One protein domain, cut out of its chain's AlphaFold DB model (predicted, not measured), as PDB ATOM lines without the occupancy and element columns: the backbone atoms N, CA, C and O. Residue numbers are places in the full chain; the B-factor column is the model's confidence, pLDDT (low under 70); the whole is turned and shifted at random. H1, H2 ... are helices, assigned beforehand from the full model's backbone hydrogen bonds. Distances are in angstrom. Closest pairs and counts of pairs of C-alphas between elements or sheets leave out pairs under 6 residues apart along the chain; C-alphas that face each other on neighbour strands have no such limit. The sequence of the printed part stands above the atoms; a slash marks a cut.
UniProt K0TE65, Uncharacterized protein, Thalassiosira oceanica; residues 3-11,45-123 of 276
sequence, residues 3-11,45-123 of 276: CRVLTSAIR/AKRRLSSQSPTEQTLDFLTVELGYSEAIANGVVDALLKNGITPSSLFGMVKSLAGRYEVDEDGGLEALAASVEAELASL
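AT A GLANCE: This is residues 3 to 11 and 45 to 123 of the 276 residues of an uncharacterized protein of Thalassiosira oceanica (UniProt K0TE65). The longest helix, H6, crosses H4, on whose other side H3 and H5 pack side by side; short H1 and H2 touch no helix. The 88 printed residues hold six named helices, H1 to H6 in chain order, and no named strand: all helix. The whole is compact, radius of gyration of the C-alphas 12.9 A, spans 31 by 30 by 22 A.

HOW THE PARTS SIT: H6, residues 109 to 123, touches H4, residues 70 to 82, about perpendicular at 79 degrees; closest C-alphas Gly 75 and Val 116, 5.9 A. H3, residues 54 to 65, forms a helical hairpin with H4; closest C-alphas Leu 62 and Ala 73, 5.7 A. With residues 54 to 58 alone H3 touches H5, residues 87 to 98, at a shallow tilt of 27 degrees, the same way; closest C-alphas Thr 58 and Phe 91, 5.0 A. In H5, 6 of 8 O i to N i+4 pairs are within hydrogen-bond range; in the other helices, every pair.

IN THESE COORDINATES: H1, residues 3 to 11, begins at C-alpha (-9.784, 21.473, -27.917). H2 is residues 45 to 49. H6, 21.0 A long, ends at C-alpha (-38.437, 24.502, -36.415).

THE WHOLE: Residues 12 to 44 are not printed; C-alphas 11 and 45 are 24.5 A apart. Residues 3 to 11, 45 to 51 and 104 have pLDDT under 70.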
ATOM      1  N   CYS A   3      -8.833  20.376 -28.115       33.69
ATOM      2  CA  CYS A   3      -9.784  21.473 -27.917       33.69
ATOM      3  C   CYS A   3     -11.247  21.134 -28.295       33.69
ATOM      4  O   CYS A   3     -12.157  21.450 -27.534       33.69
ATOM      5  N   ARG A   4     -11.507  20.410 -29.398       38.06
ATOM      6  CA  ARG A   4     -12.886  20.083 -29.834       38.06
ATOM      7  C   ARG A   4     -13.566  19.009 -28.960       38.06
ATOM      8  O   ARG A   4     -14.737  19.152 -28.614       38.06
ATOM      9  N   VAL A   5     -12.822  17.992 -28.507       36.59
ATOM     10  CA  VAL A   5     -13.348  16.906 -27.647       36.59
ATOM     11  C   VAL A   5     -13.656  17.396 -26.226       36.59
ATOM     12  O   VAL A   5     -14.687  17.027 -25.663       36.59
ATOM     13  N   LEU A   6     -12.819  18.274 -25.651       32.72
ATOM     14  CA  LEU A   6     -13.105  18.851 -24.331       32.72
ATOM     15  C   LEU A   6     -14.306  19.803 -24.356       32.72
ATOM     16  O   LEU A   6     -15.087  19.814 -23.408       32.72
ATOM     17  N   THR A   7     -14.495  20.555 -25.444       37.56
ATOM     18  CA  THR A   7     -15.594  21.525 -25.552       37.56
ATOM     19  C   THR A   7     -16.962  20.832 -25.560       37.56
ATOM     20  O   THR A   7     -17.873  21.284 -24.868       37.56
ATOM     21  N   SER A   8     -17.109  19.681 -26.235       34.53
ATOM     22  CA  SER A   8     -18.366  18.909 -26.207       34.53
ATOM     23  C   SER A   8     -18.613  18.227 -24.850       34.53
ATOM     24  O   SER A   8     -19.752  18.177 -24.381       34.53
ATOM     25  N   ALA A   9     -17.551  17.772 -24.173       31.20
ATOM     26  CA  ALA A   9     -17.633  17.179 -22.838       31.20
ATOM     27  C   ALA A   9     -18.012  18.210 -21.756       31.20
ATOM     28  O   ALA A   9     -18.828  17.911 -20.884       31.20
ATOM     29  N   ILE A  10     -17.489  19.440 -21.844       37.34
ATOM     30  CA  ILE A  10     -17.838  20.543 -20.934       37.34
ATOM     31  C   ILE A  10     -19.261  21.045 -21.210       37.34
ATOM     32  O   ILE A  10     -20.023  21.219 -20.261       37.34
ATOM     33  N   ARG A  11     -19.675  21.176 -22.484       37.50
ATOM     34  CA  ARG A  11     -21.066  21.530 -22.847       37.50
ATOM     35  C   ARG A  11     -22.086  20.530 -22.294       37.50
ATOM     36  O   ARG A  11     -23.159  20.944 -21.879       37.50
ATOM     37  N   ALA A  45     -13.136  -1.309 -30.717       44.03
ATOM     38  CA  ALA A  45     -13.877  -0.271 -31.443       44.03
ATOM     39  C   ALA A  45     -13.986  -0.588 -32.948       44.03
ATOM     40  O   ALA A  45     -15.086  -0.633 -33.493       44.03
ATOM     41  N   LYS A  46     -12.875  -0.980 -33.597       41.03
ATOM     42  CA  LYS A  46     -12.877  -1.414 -35.011       41.03
ATOM     43  C   LYS A  46     -13.778  -2.626 -35.295       41.03
ATOM     44  O   LYS A  46     -14.290  -2.746 -36.402       41.03
ATOM     45  N   ARG A  47     -13.987  -3.513 -34.312       42.47
ATOM     46  CA  ARG A  47     -14.881  -4.683 -34.430       42.47
ATOM     47  C   ARG A  47     -16.368  -4.329 -34.328       42.47
ATOM     48  O   ARG A  47     -17.189  -5.102 -34.806       42.47
ATOM     49  N   ARG A  48     -16.715  -3.187 -33.718       48.25
ATOM     50  CA  ARG A  48     -18.097  -2.691 -33.597       48.25
ATOM     51  C   ARG A  48     -18.574  -1.976 -34.863       48.25
ATOM     52  O   ARG A  48     -19.710  -2.197 -35.266       48.25
ATOM     53  N   LEU A  49     -17.698  -1.214 -35.528       51.66
ATOM     54  CA  LEU A  49     -18.040  -0.540 -36.790       51.66
ATOM     55  C   LEU A  49     -18.373  -1.525 -37.923       51.66
ATOM     56  O   LEU A  49     -19.243  -1.251 -38.741       51.66
ATOM     57  N   SER A  50     -17.728  -2.696 -37.967       55.09
ATOM     58  CA  SER A  50     -17.922  -3.663 -39.060       55.09
ATOM     59  C   SER A  50     -19.292  -4.354 -39.085       55.09
ATOM     60  O   SER A  50     -19.626  -4.972 -40.091       55.09
ATOM     61  N   SER A  51     -20.072  -4.292 -37.999       63.75
ATOM     62  CA  SER A  51     -21.412  -4.899 -37.908       63.75
ATOM     63  C   SER A  51     -22.557  -3.885 -37.934       63.75
ATOM     64  O   SER A  51     -23.717  -4.285 -37.889       63.75
ATOM     65  N   GLN A  52     -22.244  -2.591 -37.954       75.88
ATOM     66  CA  GLN A  52     -23.230  -1.517 -37.945       75.88
ATOM     67  C   GLN A  52     -23.753  -1.240 -39.352       75.88
ATOM     68  O   GLN A  52     -23.028  -1.380 -40.342       75.88
ATOM     69  N   SER A  53     -25.006  -0.805 -39.442       86.38
ATOM     70  CA  SER A  53     -25.542  -0.269 -40.689       86.38
ATOM     71  C   SER A  53     -24.742   0.969 -41.132       86.38
ATOM     72  O   SER A  53     -24.194   1.684 -40.290       86.38
ATOM     73  N   PRO A  54     -24.676   1.275 -42.440       87.56
ATOM     74  CA  PRO A  54     -24.013   2.485 -42.925       87.56
ATOM     75  C   PRO A  54     -24.502   3.777 -42.251       87.56
ATOM     76  O   PRO A  54     -23.714   4.684 -42.015       87.56
ATOM     77  N   THR A  55     -25.787   3.843 -41.895       90.06
ATOM     78  CA  THR A  55     -26.377   4.974 -41.171       90.06
ATOM     79  C   THR A  55     -25.862   5.078 -39.739       90.06
ATOM     80  O   THR A  55     -25.482   6.164 -39.313       90.06
ATOM     81  N   GLU A  56     -25.792   3.964 -39.008       89.50
ATOM     82  CA  GLU A  56     -25.220   3.943 -37.653       89.50
ATOM     83  C   GLU A  56     -23.736   4.316 -37.663       89.50
ATOM     84  O   GLU A  56     -23.307   5.079 -36.805       89.50
ATOM     85  N   GLN A  57     -22.973   3.848 -38.656       90.94
ATOM     86  CA  GLN A  57     -21.566   4.234 -38.820       90.94
ATOM     87  C   GLN A  57     -21.420   5.744 -39.047       90.94
ATOM     88  O   GLN A  57     -20.531   6.374 -38.479       90.94
ATOM     89  N   THR A  58     -22.303   6.343 -39.852       93.00
ATOM     90  CA  THR A  58     -22.327   7.796 -40.060       93.00
ATOM     91  C   THR A  58     -22.653   8.553 -38.778       93.00
ATOM     92  O   THR A  58     -21.966   9.522 -38.463       93.00
ATOM     93  N   LEU A  59     -23.670   8.126 -38.030       92.00
ATOM     94  CA  LEU A  59     -24.051   8.779 -36.775       92.00
ATOM     95  C   LEU A  59     -22.943   8.678 -35.723       92.00
ATOM     96  O   LEU A  59     -22.637   9.674 -35.070       92.00
ATOM     97  N   ASP A  60     -22.307   7.513 -35.591       89.19
ATOM     98  CA  ASP A  60     -21.178   7.306 -34.679       89.19
ATOM     99  C   ASP A  60     -19.998   8.209 -35.063       89.19
ATOM    100  O   ASP A  60     -19.460   8.921 -34.222       89.19
ATOM    101  N   PHE A  61     -19.669   8.303 -36.353       89.81
ATOM    102  CA  PHE A  61     -18.628   9.211 -36.840       89.81
ATOM    103  C   PHE A  61     -18.934  10.684 -36.536       89.81
ATOM    104  O   PHE A  61     -18.097  11.391 -35.974       89.81
ATOM    105  N   LEU A  62     -20.147  11.151 -36.846       87.69
ATOM    106  CA  LEU A  62     -20.546  12.536 -36.590       87.69
ATOM    107  C   LEU A  62     -20.535  12.868 -35.088       87.69
ATOM    108  O   LEU A  62     -20.085  13.943 -34.700       87.69
ATOM    109  N   THR A  63     -21.005  11.960 -34.232       85.88
ATOM    110  CA  THR A  63     -21.182  12.238 -32.796       85.88
ATOM    111  C   THR A  63     -19.948  11.938 -31.948       85.88
ATOM    112  O   THR A  63     -19.644  12.696 -31.026       85.88
ATOM    113  N   VAL A  64     -19.233  10.850 -32.231       83.38
ATOM    114  CA  VAL A  64     -18.095  10.372 -31.432       83.38
ATOM    115  C   VAL A  64     -16.776  10.905 -31.969       83.38
ATOM    116  O   VAL A  64     -15.965  11.389 -31.181       83.38
ATOM    117  N   GLU A  65     -16.551  10.840 -33.285       84.62
ATOM    118  CA  GLU A  65     -15.285  11.299 -33.874       84.62
ATOM    119  C   GLU A  65     -15.271  12.821 -34.060       84.62
ATOM    120  O   GLU A  65     -14.303  13.477 -33.670       84.62
ATOM    121  N   LEU A  66     -16.351  13.399 -34.597       81.62
ATOM    122  CA  LEU A  66     -16.428  14.842 -34.870       81.62
ATOM    123  C   LEU A  66     -17.070  15.662 -33.741       81.62
ATOM    124  O   LEU A  66     -16.860  16.872 -33.669       81.62
ATOM    125  N   GLY A  67     -17.807  15.023 -32.828       80.94
ATOM    126  CA  GLY A  67     -18.363  15.682 -31.644       80.94
ATOM    127  C   GLY A  67     -19.651  16.480 -31.872       80.94
ATOM    128  O   GLY A  67     -20.014  17.279 -31.004       80.94
ATOM    129  N   TYR A  68     -20.354  16.277 -32.992       83.56
ATOM    130  CA  TYR A  68     -21.664  16.887 -33.230       83.56
ATOM    131  C   TYR A  68     -22.714  16.385 -32.229       83.56
ATOM    132  O   TYR A  68     -22.630  15.275 -31.694       83.56
ATOM    133  N   SER A  69     -23.737  17.207 -31.973       84.69
ATOM    134  CA  SER A  69     -24.897  16.774 -31.191       84.69
ATOM    135  C   SER A  69     -25.703  15.729 -31.964       84.69
ATOM    136  O   SER A  69     -25.693  15.709 -33.195       84.69
ATOM    137  N   GLU A  70     -26.446  14.877 -31.254       88.25
ATOM    138  CA  GLU A  70     -27.314  13.888 -31.903       88.25
ATOM    139  C   GLU A  70     -28.347  14.551 -32.824       88.25
ATOM    140  O   GLU A  70     -28.629  14.029 -33.898       88.25
ATOM    141  N   ALA A  71     -28.879  15.717 -32.448       86.81
ATOM    142  CA  ALA A  71     -29.834  16.456 -33.272       86.81
ATOM    143  C   ALA A  71     -29.217  16.887 -34.614       86.81
ATOM    144  O   ALA A  71     -29.799  16.629 -35.667       86.81
ATOM    145  N   ILE A  72     -28.010  17.464 -34.586       86.25
ATOM    146  CA  ILE A  72     -27.297  17.883 -35.803       86.25
ATOM    147  C   ILE A  72     -26.900  16.658 -36.633       86.25
ATOM    148  O   ILE A  72     -27.108  16.648 -37.842       86.25
ATOM    149  N   ALA A  73     -26.386  15.598 -36.001       90.88
ATOM    150  CA  ALA A  73     -25.983  14.382 -36.703       90.88
ATOM    151  C   ALA A  73     -27.159  13.718 -37.439       90.88
ATOM    152  O   ALA A  73     -27.031  13.363 -38.612       90.88
ATOM    153  N   ASN A  74     -28.318  13.605 -36.783       94.31
ATOM    154  CA  ASN A  74     -29.537  13.094 -37.412       94.31
ATOM    155  C   ASN A  74     -30.023  14.020 -38.533       94.31
ATOM    156  O   ASN A  74     -30.344  13.538 -39.615       94.31
ATOM    157  N   GLY A  75     -30.003  15.338 -38.323       93.50
ATOM    158  CA  GLY A  75     -30.403  16.296 -39.353       93.50
ATOM    159  C   GLY A  75     -29.509  16.255 -40.601       93.50
ATOM    160  O   GLY A  75     -30.023  16.298 -41.716       93.50
ATOM    161  N   VAL A  76     -28.191  16.074 -40.445       94.69
ATOM    162  CA  VAL A  76     -27.254  15.882 -41.570       94.69
ATOM    163  C   VAL A  76     -27.578  14.603 -42.341       94.69
ATOM    164  O   VAL A  76     -27.649  14.621 -43.572       94.69
ATOM    165  N   VAL A  77     -27.802  13.493 -41.633       95.56
ATOM    166  CA  VAL A  77     -28.196  12.219 -42.251       95.56
ATOM    167  C   VAL A  77     -29.506  12.374 -43.024       95.56
ATOM    168  O   VAL A  77     -29.566  12.008 -44.199       95.56
ATOM    169  N   ASP A  78     -30.526  12.965 -42.406       94.88
ATOM    170  CA  ASP A  78     -31.831  13.187 -43.024       94.88
ATOM    171  C   ASP A  78     -31.738  14.095 -44.251       94.88
ATOM    172  O   ASP A  78     -32.351  13.802 -45.280       94.88
ATOM    173  N   ALA A  79     -30.952  15.171 -44.179       93.62
ATOM    174  CA  ALA A  79     -30.727  16.076 -45.300       93.62
ATOM    175  C   ALA A  79     -30.098  15.340 -46.493       93.62
ATOM    176  O   ALA A  79     -30.570  15.478 -47.623       93.62
ATOM    177  N   LEU A  80     -29.080  14.508 -46.260       94.75
ATOM    178  CA  LEU A  80     -28.433  13.735 -47.325       94.75
ATOM    179  C   LEU A  80     -29.380  12.687 -47.924       94.75
ATOM    180  O   LEU A  80     -29.496  12.593 -49.148       94.75
ATOM    181  N   LEU A  81     -30.110  11.940 -47.093       93.88
ATOM    182  CA  LEU A  81     -31.074  10.940 -47.566       93.88
ATOM    183  C   LEU A  81     -32.204  11.582 -48.388       93.88
ATOM    184  O   LEU A  81     -32.553  11.077 -49.458       93.88
ATOM    185  N   LYS A  82     -32.741  12.727 -47.942       93.44
ATOM    186  CA  LYS A  82     -33.757  13.502 -48.681       93.44
ATOM    187  C   LYS A  82     -33.246  13.992 -50.038       93.44
ATOM    188  O   LYS A  82     -34.024  14.059 -50.985       93.44
ATOM    189  N   ASN A  83     -31.949  14.282 -50.153       93.19
ATOM    190  CA  ASN A  83     -31.302  14.677 -51.409       93.19
ATOM    191  C   ASN A  83     -30.883  13.483 -52.290       93.19
ATOM    192  O   ASN A  83     -30.131  13.645 -53.251       93.19
ATOM    193  N   GLY A  84     -31.395  12.282 -52.002       91.06
ATOM    194  CA  GLY A  84     -31.234  11.106 -52.856       91.06
ATOM    195  C   GLY A  84     -29.959  10.306 -52.601       91.06
ATOM    196  O   GLY A  84     -29.647   9.403 -53.380       91.06
ATOM    197  N   ILE A  85     -29.232  10.591 -51.518       93.44
ATOM    198  CA  ILE A  85     -28.093   9.769 -51.107       93.44
ATOM    199  C   ILE A  85     -28.613   8.457 -50.543       93.44
ATOM    200  O   ILE A  85     -29.493   8.420 -49.686       93.44
ATOM    201  N   THR A  86     -28.080   7.348 -51.042       93.44
ATOM    202  CA  THR A  86     -28.485   6.028 -50.568       93.44
ATOM    203  C   THR A  86     -27.819   5.725 -49.227       93.44
ATOM    204  O   THR A  86     -26.655   6.087 -49.037       93.44
ATOM    205  N   PRO A  87     -28.475   4.975 -48.319       91.50
ATOM    206  CA  PRO A  87     -27.861   4.589 -47.051       91.50
ATOM    207  C   PRO A  87     -26.481   3.945 -47.232       91.50
ATOM    208  O   PRO A  87     -25.556   4.251 -46.495       91.50
ATOM    209  N   SER A  88     -26.292   3.126 -48.273       89.62
ATOM    210  CA  SER A  88     -25.016   2.459 -48.558       89.62
ATOM    211  C   SER A  88     -23.859   3.398 -48.921       89.62
ATOM    212  O   SER A  88     -22.709   3.035 -48.688       89.62
ATOM    213  N   SER A  89     -24.133   4.579 -49.481       92.00
ATOM    214  CA  SER A  89     -23.110   5.571 -49.858       92.00
ATOM    215  C   SER A  89     -22.938   6.692 -48.827       92.00
ATOM    216  O   SER A  89     -21.958   7.436 -48.889       92.00
ATOM    217  N   LEU A  90     -23.846   6.772 -47.852       93.62
ATOM    218  CA  LEU A  90     -23.934   7.842 -46.861       93.62
ATOM    219  C   LEU A  90     -22.625   8.050 -46.092       93.62
ATOM    220  O   LEU A  90     -22.116   9.165 -46.033       93.62
ATOM    221  N   PHE A  91     -22.052   6.980 -45.538       93.38
ATOM    222  CA  PHE A  91     -20.825   7.068 -44.742       93.38
ATOM    223  C   PHE A  91     -19.630   7.579 -45.554       93.38
ATOM    224  O   PHE A  91     -18.893   8.456 -45.107       93.38
ATOM    225  N   GLY A  92     -19.466   7.067 -46.779       91.50
ATOM    226  CA  GLY A  92     -18.407   7.512 -47.683       91.50
ATOM    227  C   GLY A  92     -18.562   8.981 -48.073       91.50
ATOM    228  O   GLY A  92     -17.580   9.719 -48.089       91.50
ATOM    229  N   MET A  93     -19.798   9.421 -48.322       93.50
ATOM    230  CA  MET A  93     -20.089  10.819 -48.625       93.50
ATOM    231  C   MET A  93     -19.789  11.738 -47.442       93.50
ATOM    232  O   MET A  93     -19.106  12.741 -47.624       93.50
ATOM    233  N   VAL A  94     -20.235  11.387 -46.234       93.81
ATOM    234  CA  VAL A  94     -19.972  12.192 -45.030       93.81
ATOM    235  C   VAL A  94     -18.477  12.277 -44.736       93.81
ATOM    236  O   VAL A  94     -17.992  13.364 -44.445       93.81
ATOM    237  N   LYS A  95     -17.713  11.188 -44.897       92.06
ATOM    238  CA  LYS A  95     -16.246  11.252 -44.790       92.06
ATOM    239  C   LYS A  95     -15.605  12.140 -45.850       92.06
ATOM    240  O   LYS A  95     -14.652  12.845 -45.546       92.06
ATOM    241  N   SER A  96     -16.122  12.123 -47.078       91.81
ATOM    242  CA  SER A  96     -15.637  13.020 -48.129       91.81
ATOM    243  C   SER A  96     -15.924  14.487 -47.803       91.81
ATOM    244  O   SER A  96     -15.066  15.328 -48.046       91.81
ATOM    245  N   LEU A  97     -17.106  14.791 -47.256       92.00
ATOM    246  CA  LEU A  97     -17.485  16.143 -46.834       92.00
ATOM    247  C   LEU A  97     -16.701  16.598 -45.600       92.00
ATOM    248  O   LEU A  97     -16.363  17.769 -45.509       92.00
ATOM    249  N   ALA A  98     -16.380  15.692 -44.674       86.62
ATOM    250  CA  ALA A  98     -15.546  16.003 -43.513       86.62
ATOM    251  C   ALA A  98     -14.111  16.396 -43.903       86.62
ATOM    252  O   ALA A  98     -13.400  16.986 -43.096       86.62
ATOM    253  N   GLY A  99     -13.674  16.066 -45.124       88.31
ATOM    254  CA  GLY A  99     -12.335  16.385 -45.604       88.31
ATOM    255  C   GLY A  99     -11.237  15.722 -44.767       88.31
ATOM    256  O   GLY A  99     -11.403  14.614 -44.246       88.31
ATOM    257  N   ARG A 100     -10.092  16.401 -44.646       82.75
ATOM    258  CA  ARG A 100      -9.012  16.008 -43.728       82.75
ATOM    259  C   ARG A 100      -9.214  16.718 -42.392       82.75
ATOM    260  O   ARG A 100      -8.436  17.589 -42.001       82.75
ATOM    261  N   TYR A 101     -10.276  16.333 -41.695       74.38
ATOM    262  CA  TYR A 101     -10.666  16.910 -40.408       74.38
ATOM    263  C   TYR A 101      -9.573  16.790 -39.331       74.38
ATOM    264  O   TYR A 101      -9.561  17.575 -38.387       74.38
ATOM    265  N   GLU A 102      -8.616  15.860 -39.460       74.75
ATOM    266  CA  GLU A 102      -7.485  15.750 -38.529       74.75
ATOM    267  C   GLU A 102      -6.504  16.936 -38.607       74.75
ATOM    268  O   GLU A 102      -5.713  17.135 -37.682       74.75
ATOM    269  N   VAL A 103      -6.545  17.707 -39.699       75.69
ATOM    270  CA  VAL A 103      -5.734  18.916 -39.928       75.69
ATOM    271  C   VAL A 103      -6.602  20.161 -40.149       75.69
ATOM    272  O   VAL A 103      -6.150  21.116 -40.774       75.69
ATOM    273  N   ASP A 104      -7.838  20.141 -39.636       65.75
ATOM    274  CA  ASP A 104      -8.810  21.242 -39.720       65.75
ATOM    275  C   ASP A 104      -9.148  21.673 -41.169       65.75
ATOM    276  O   ASP A 104      -9.494  22.824 -41.438       65.75
ATOM    277  N   GLU A 105      -9.066  20.740 -42.124       73.75
ATOM    278  CA  GLU A 105      -9.469  20.951 -43.519       73.75
ATOM    279  C   GLU A 105     -10.846  20.326 -43.774       73.75
ATOM    280  O   GLU A 105     -10.966  19.109 -43.936       73.75
ATOM    281  N   ASP A 106     -11.877  21.170 -43.830       79.31
ATOM    282  CA  ASP A 106     -13.262  20.769 -44.096       79.31
ATOM    283  C   ASP A 106     -13.572  20.727 -45.603       79.31
ATOM    284  O   ASP A 106     -13.186  21.613 -46.371       79.31
ATOM    285  N   GLY A 107     -14.298  19.691 -46.025       82.56
ATOM    286  CA  GLY A 107     -14.771  19.499 -47.399       82.56
ATOM    287  C   GLY A 107     -16.202  19.999 -47.644       82.56
ATOM    288  O   GLY A 107     -16.774  19.691 -48.691       82.56
ATOM    289  N   GLY A 108     -16.790  20.741 -46.701       85.31
ATOM    290  CA  GLY A 108     -18.153  21.273 -46.747       85.31
ATOM    291  C   GLY A 108     -19.107  20.688 -45.700       85.31
ATOM    292  O   GLY A 108     -20.291  21.034 -45.717       85.31
ATOM    293  N   LEU A 109     -18.646  19.806 -44.804       87.31
ATOM    294  CA  LEU A 109     -19.497  19.230 -43.759       87.31
ATOM    295  C   LEU A 109     -19.879  20.268 -42.704       87.31
ATOM    296  O   LEU A 109     -21.024  20.258 -42.259       87.31
ATOM    297  N   GLU A 110     -18.965  21.170 -42.337       82.00
ATOM    298  CA  GLU A 110     -19.253  22.239 -41.367       82.00
ATOM    299  C   GLU A 110     -20.374  23.156 -41.883       82.00
ATOM    300  O   GLU A 110     -21.327  23.442 -41.161       82.00
ATOM    301  N   ALA A 111     -20.333  23.529 -43.166       82.56
ATOM    302  CA  ALA A 111     -21.382  24.340 -43.789       82.56
ATOM    303  C   ALA A 111     -22.741  23.615 -43.839       82.56
ATOM    304  O   ALA A 111     -23.786  24.227 -43.607       82.56
ATOM    305  N   LEU A 112     -22.741  22.306 -44.117       88.06
ATOM    306  CA  LEU A 112     -23.962  21.497 -44.088       88.06
ATOM    307  C   LEU A 112     -24.533  21.399 -42.667       88.06
ATOM    308  O   LEU A 112     -25.737  21.560 -42.482       88.06
ATOM    309  N   ALA A 113     -23.682  21.164 -41.668       85.00
ATOM    310  CA  ALA A 113     -24.084  21.100 -40.269       85.00
ATOM    311  C   ALA A 113     -24.666  22.436 -39.782       85.00
ATOM    312  O   ALA A 113     -25.723  22.431 -39.155       85.00
ATOM    313  N   ALA A 114     -24.049  23.566 -40.144       79.56
ATOM    314  CA  ALA A 114     -24.562  24.902 -39.837       79.56
ATOM    315  C   ALA A 114     -25.936  25.156 -40.487       79.56
ATOM    316  O   ALA A 114     -26.851  25.677 -39.850       79.56
ATOM    317  N   SER A 115     -26.131  24.713 -41.736       83.75
ATOM    318  CA  SER A 115     -27.438  24.795 -42.403       83.75
ATOM    319  C   SER A 115     -28.509  23.958 -41.699       83.75
ATOM    320  O   SER A 115     -29.654  24.395 -41.596       83.75
ATOM    321  N   VAL A 116     -28.159  22.758 -41.230       87.94
ATOM    322  CA  VAL A 116     -29.068  21.888 -40.469       87.94
ATOM    323  C   VAL A 116     -29.402  22.511 -39.116       87.94
ATOM    324  O   VAL A 116     -30.559  22.504 -38.709       87.94
ATOM    325  N   GLU A 117     -28.416  23.080 -38.427       83.81
ATOM    326  CA  GLU A 117     -28.627  23.789 -37.164       83.81
ATOM    327  C   GLU A 117     -29.590  24.970 -37.340       83.81
ATOM    328  O   GLU A 117     -30.510  25.131 -36.536       83.81
ATOM    329  N   ALA A 118     -29.461  25.729 -38.431       77.75
ATOM    330  CA  ALA A 118     -30.385  26.807 -38.768       77.75
ATOM    331  C   ALA A 118     -31.818  26.314 -39.043       77.75
ATOM    332  O   ALA A 118     -32.787  26.929 -38.590       77.75
ATOM    333  N   GLU A 119     -31.972  25.193 -39.752       85.81
ATOM    334  CA  GLU A 119     -33.283  24.574 -39.987       85.81
ATOM    335  C   GLU A 119     -33.919  24.099 -38.672       85.81
ATOM    336  O   GLU A 119     -35.089  24.383 -38.415       85.81
ATOM    337  N   LEU A 120     -33.144  23.435 -37.809       84.69
ATOM    338  CA  LEU A 120     -33.606  22.982 -36.496       84.69
ATOM    339  C   LEU A 120     -34.014  24.161 -35.605       84.69
ATOM    340  O   LEU A 120     -35.084  24.124 -35.003       84.69
ATOM    341  N   ALA A 121     -33.217  25.231 -35.569       80.62
ATOM    342  CA  ALA A 121     -33.544  26.434 -34.810       80.62
ATOM    343  C   ALA A 121     -34.848  27.090 -35.297       80.62
ATOM    344  O   ALA A 121     -35.677  27.505 -34.486       80.62
ATOM    345  N   SER A 122     -35.061  27.126 -36.616       81.50
ATOM    346  CA  SER A 122     -36.302  27.613 -37.226       81.50
ATOM    347  C   SER A 122     -37.515  26.761 -36.829       81.50
ATOM    348  O   SER A 122     -38.556  27.299 -36.448       81.50
ATOM    349  N   LEU A 123     -37.379  25.430 -36.837       85.31
ATOM    350  CA  LEU A 123     -38.437  24.502 -36.415       85.31
ATOM    351  C   LEU A 123     -38.772  24.614 -34.922       85.31
ATOM    352  O   LEU A 123     -39.927  24.443 -34.537       85.31
TER     353      LEU A 123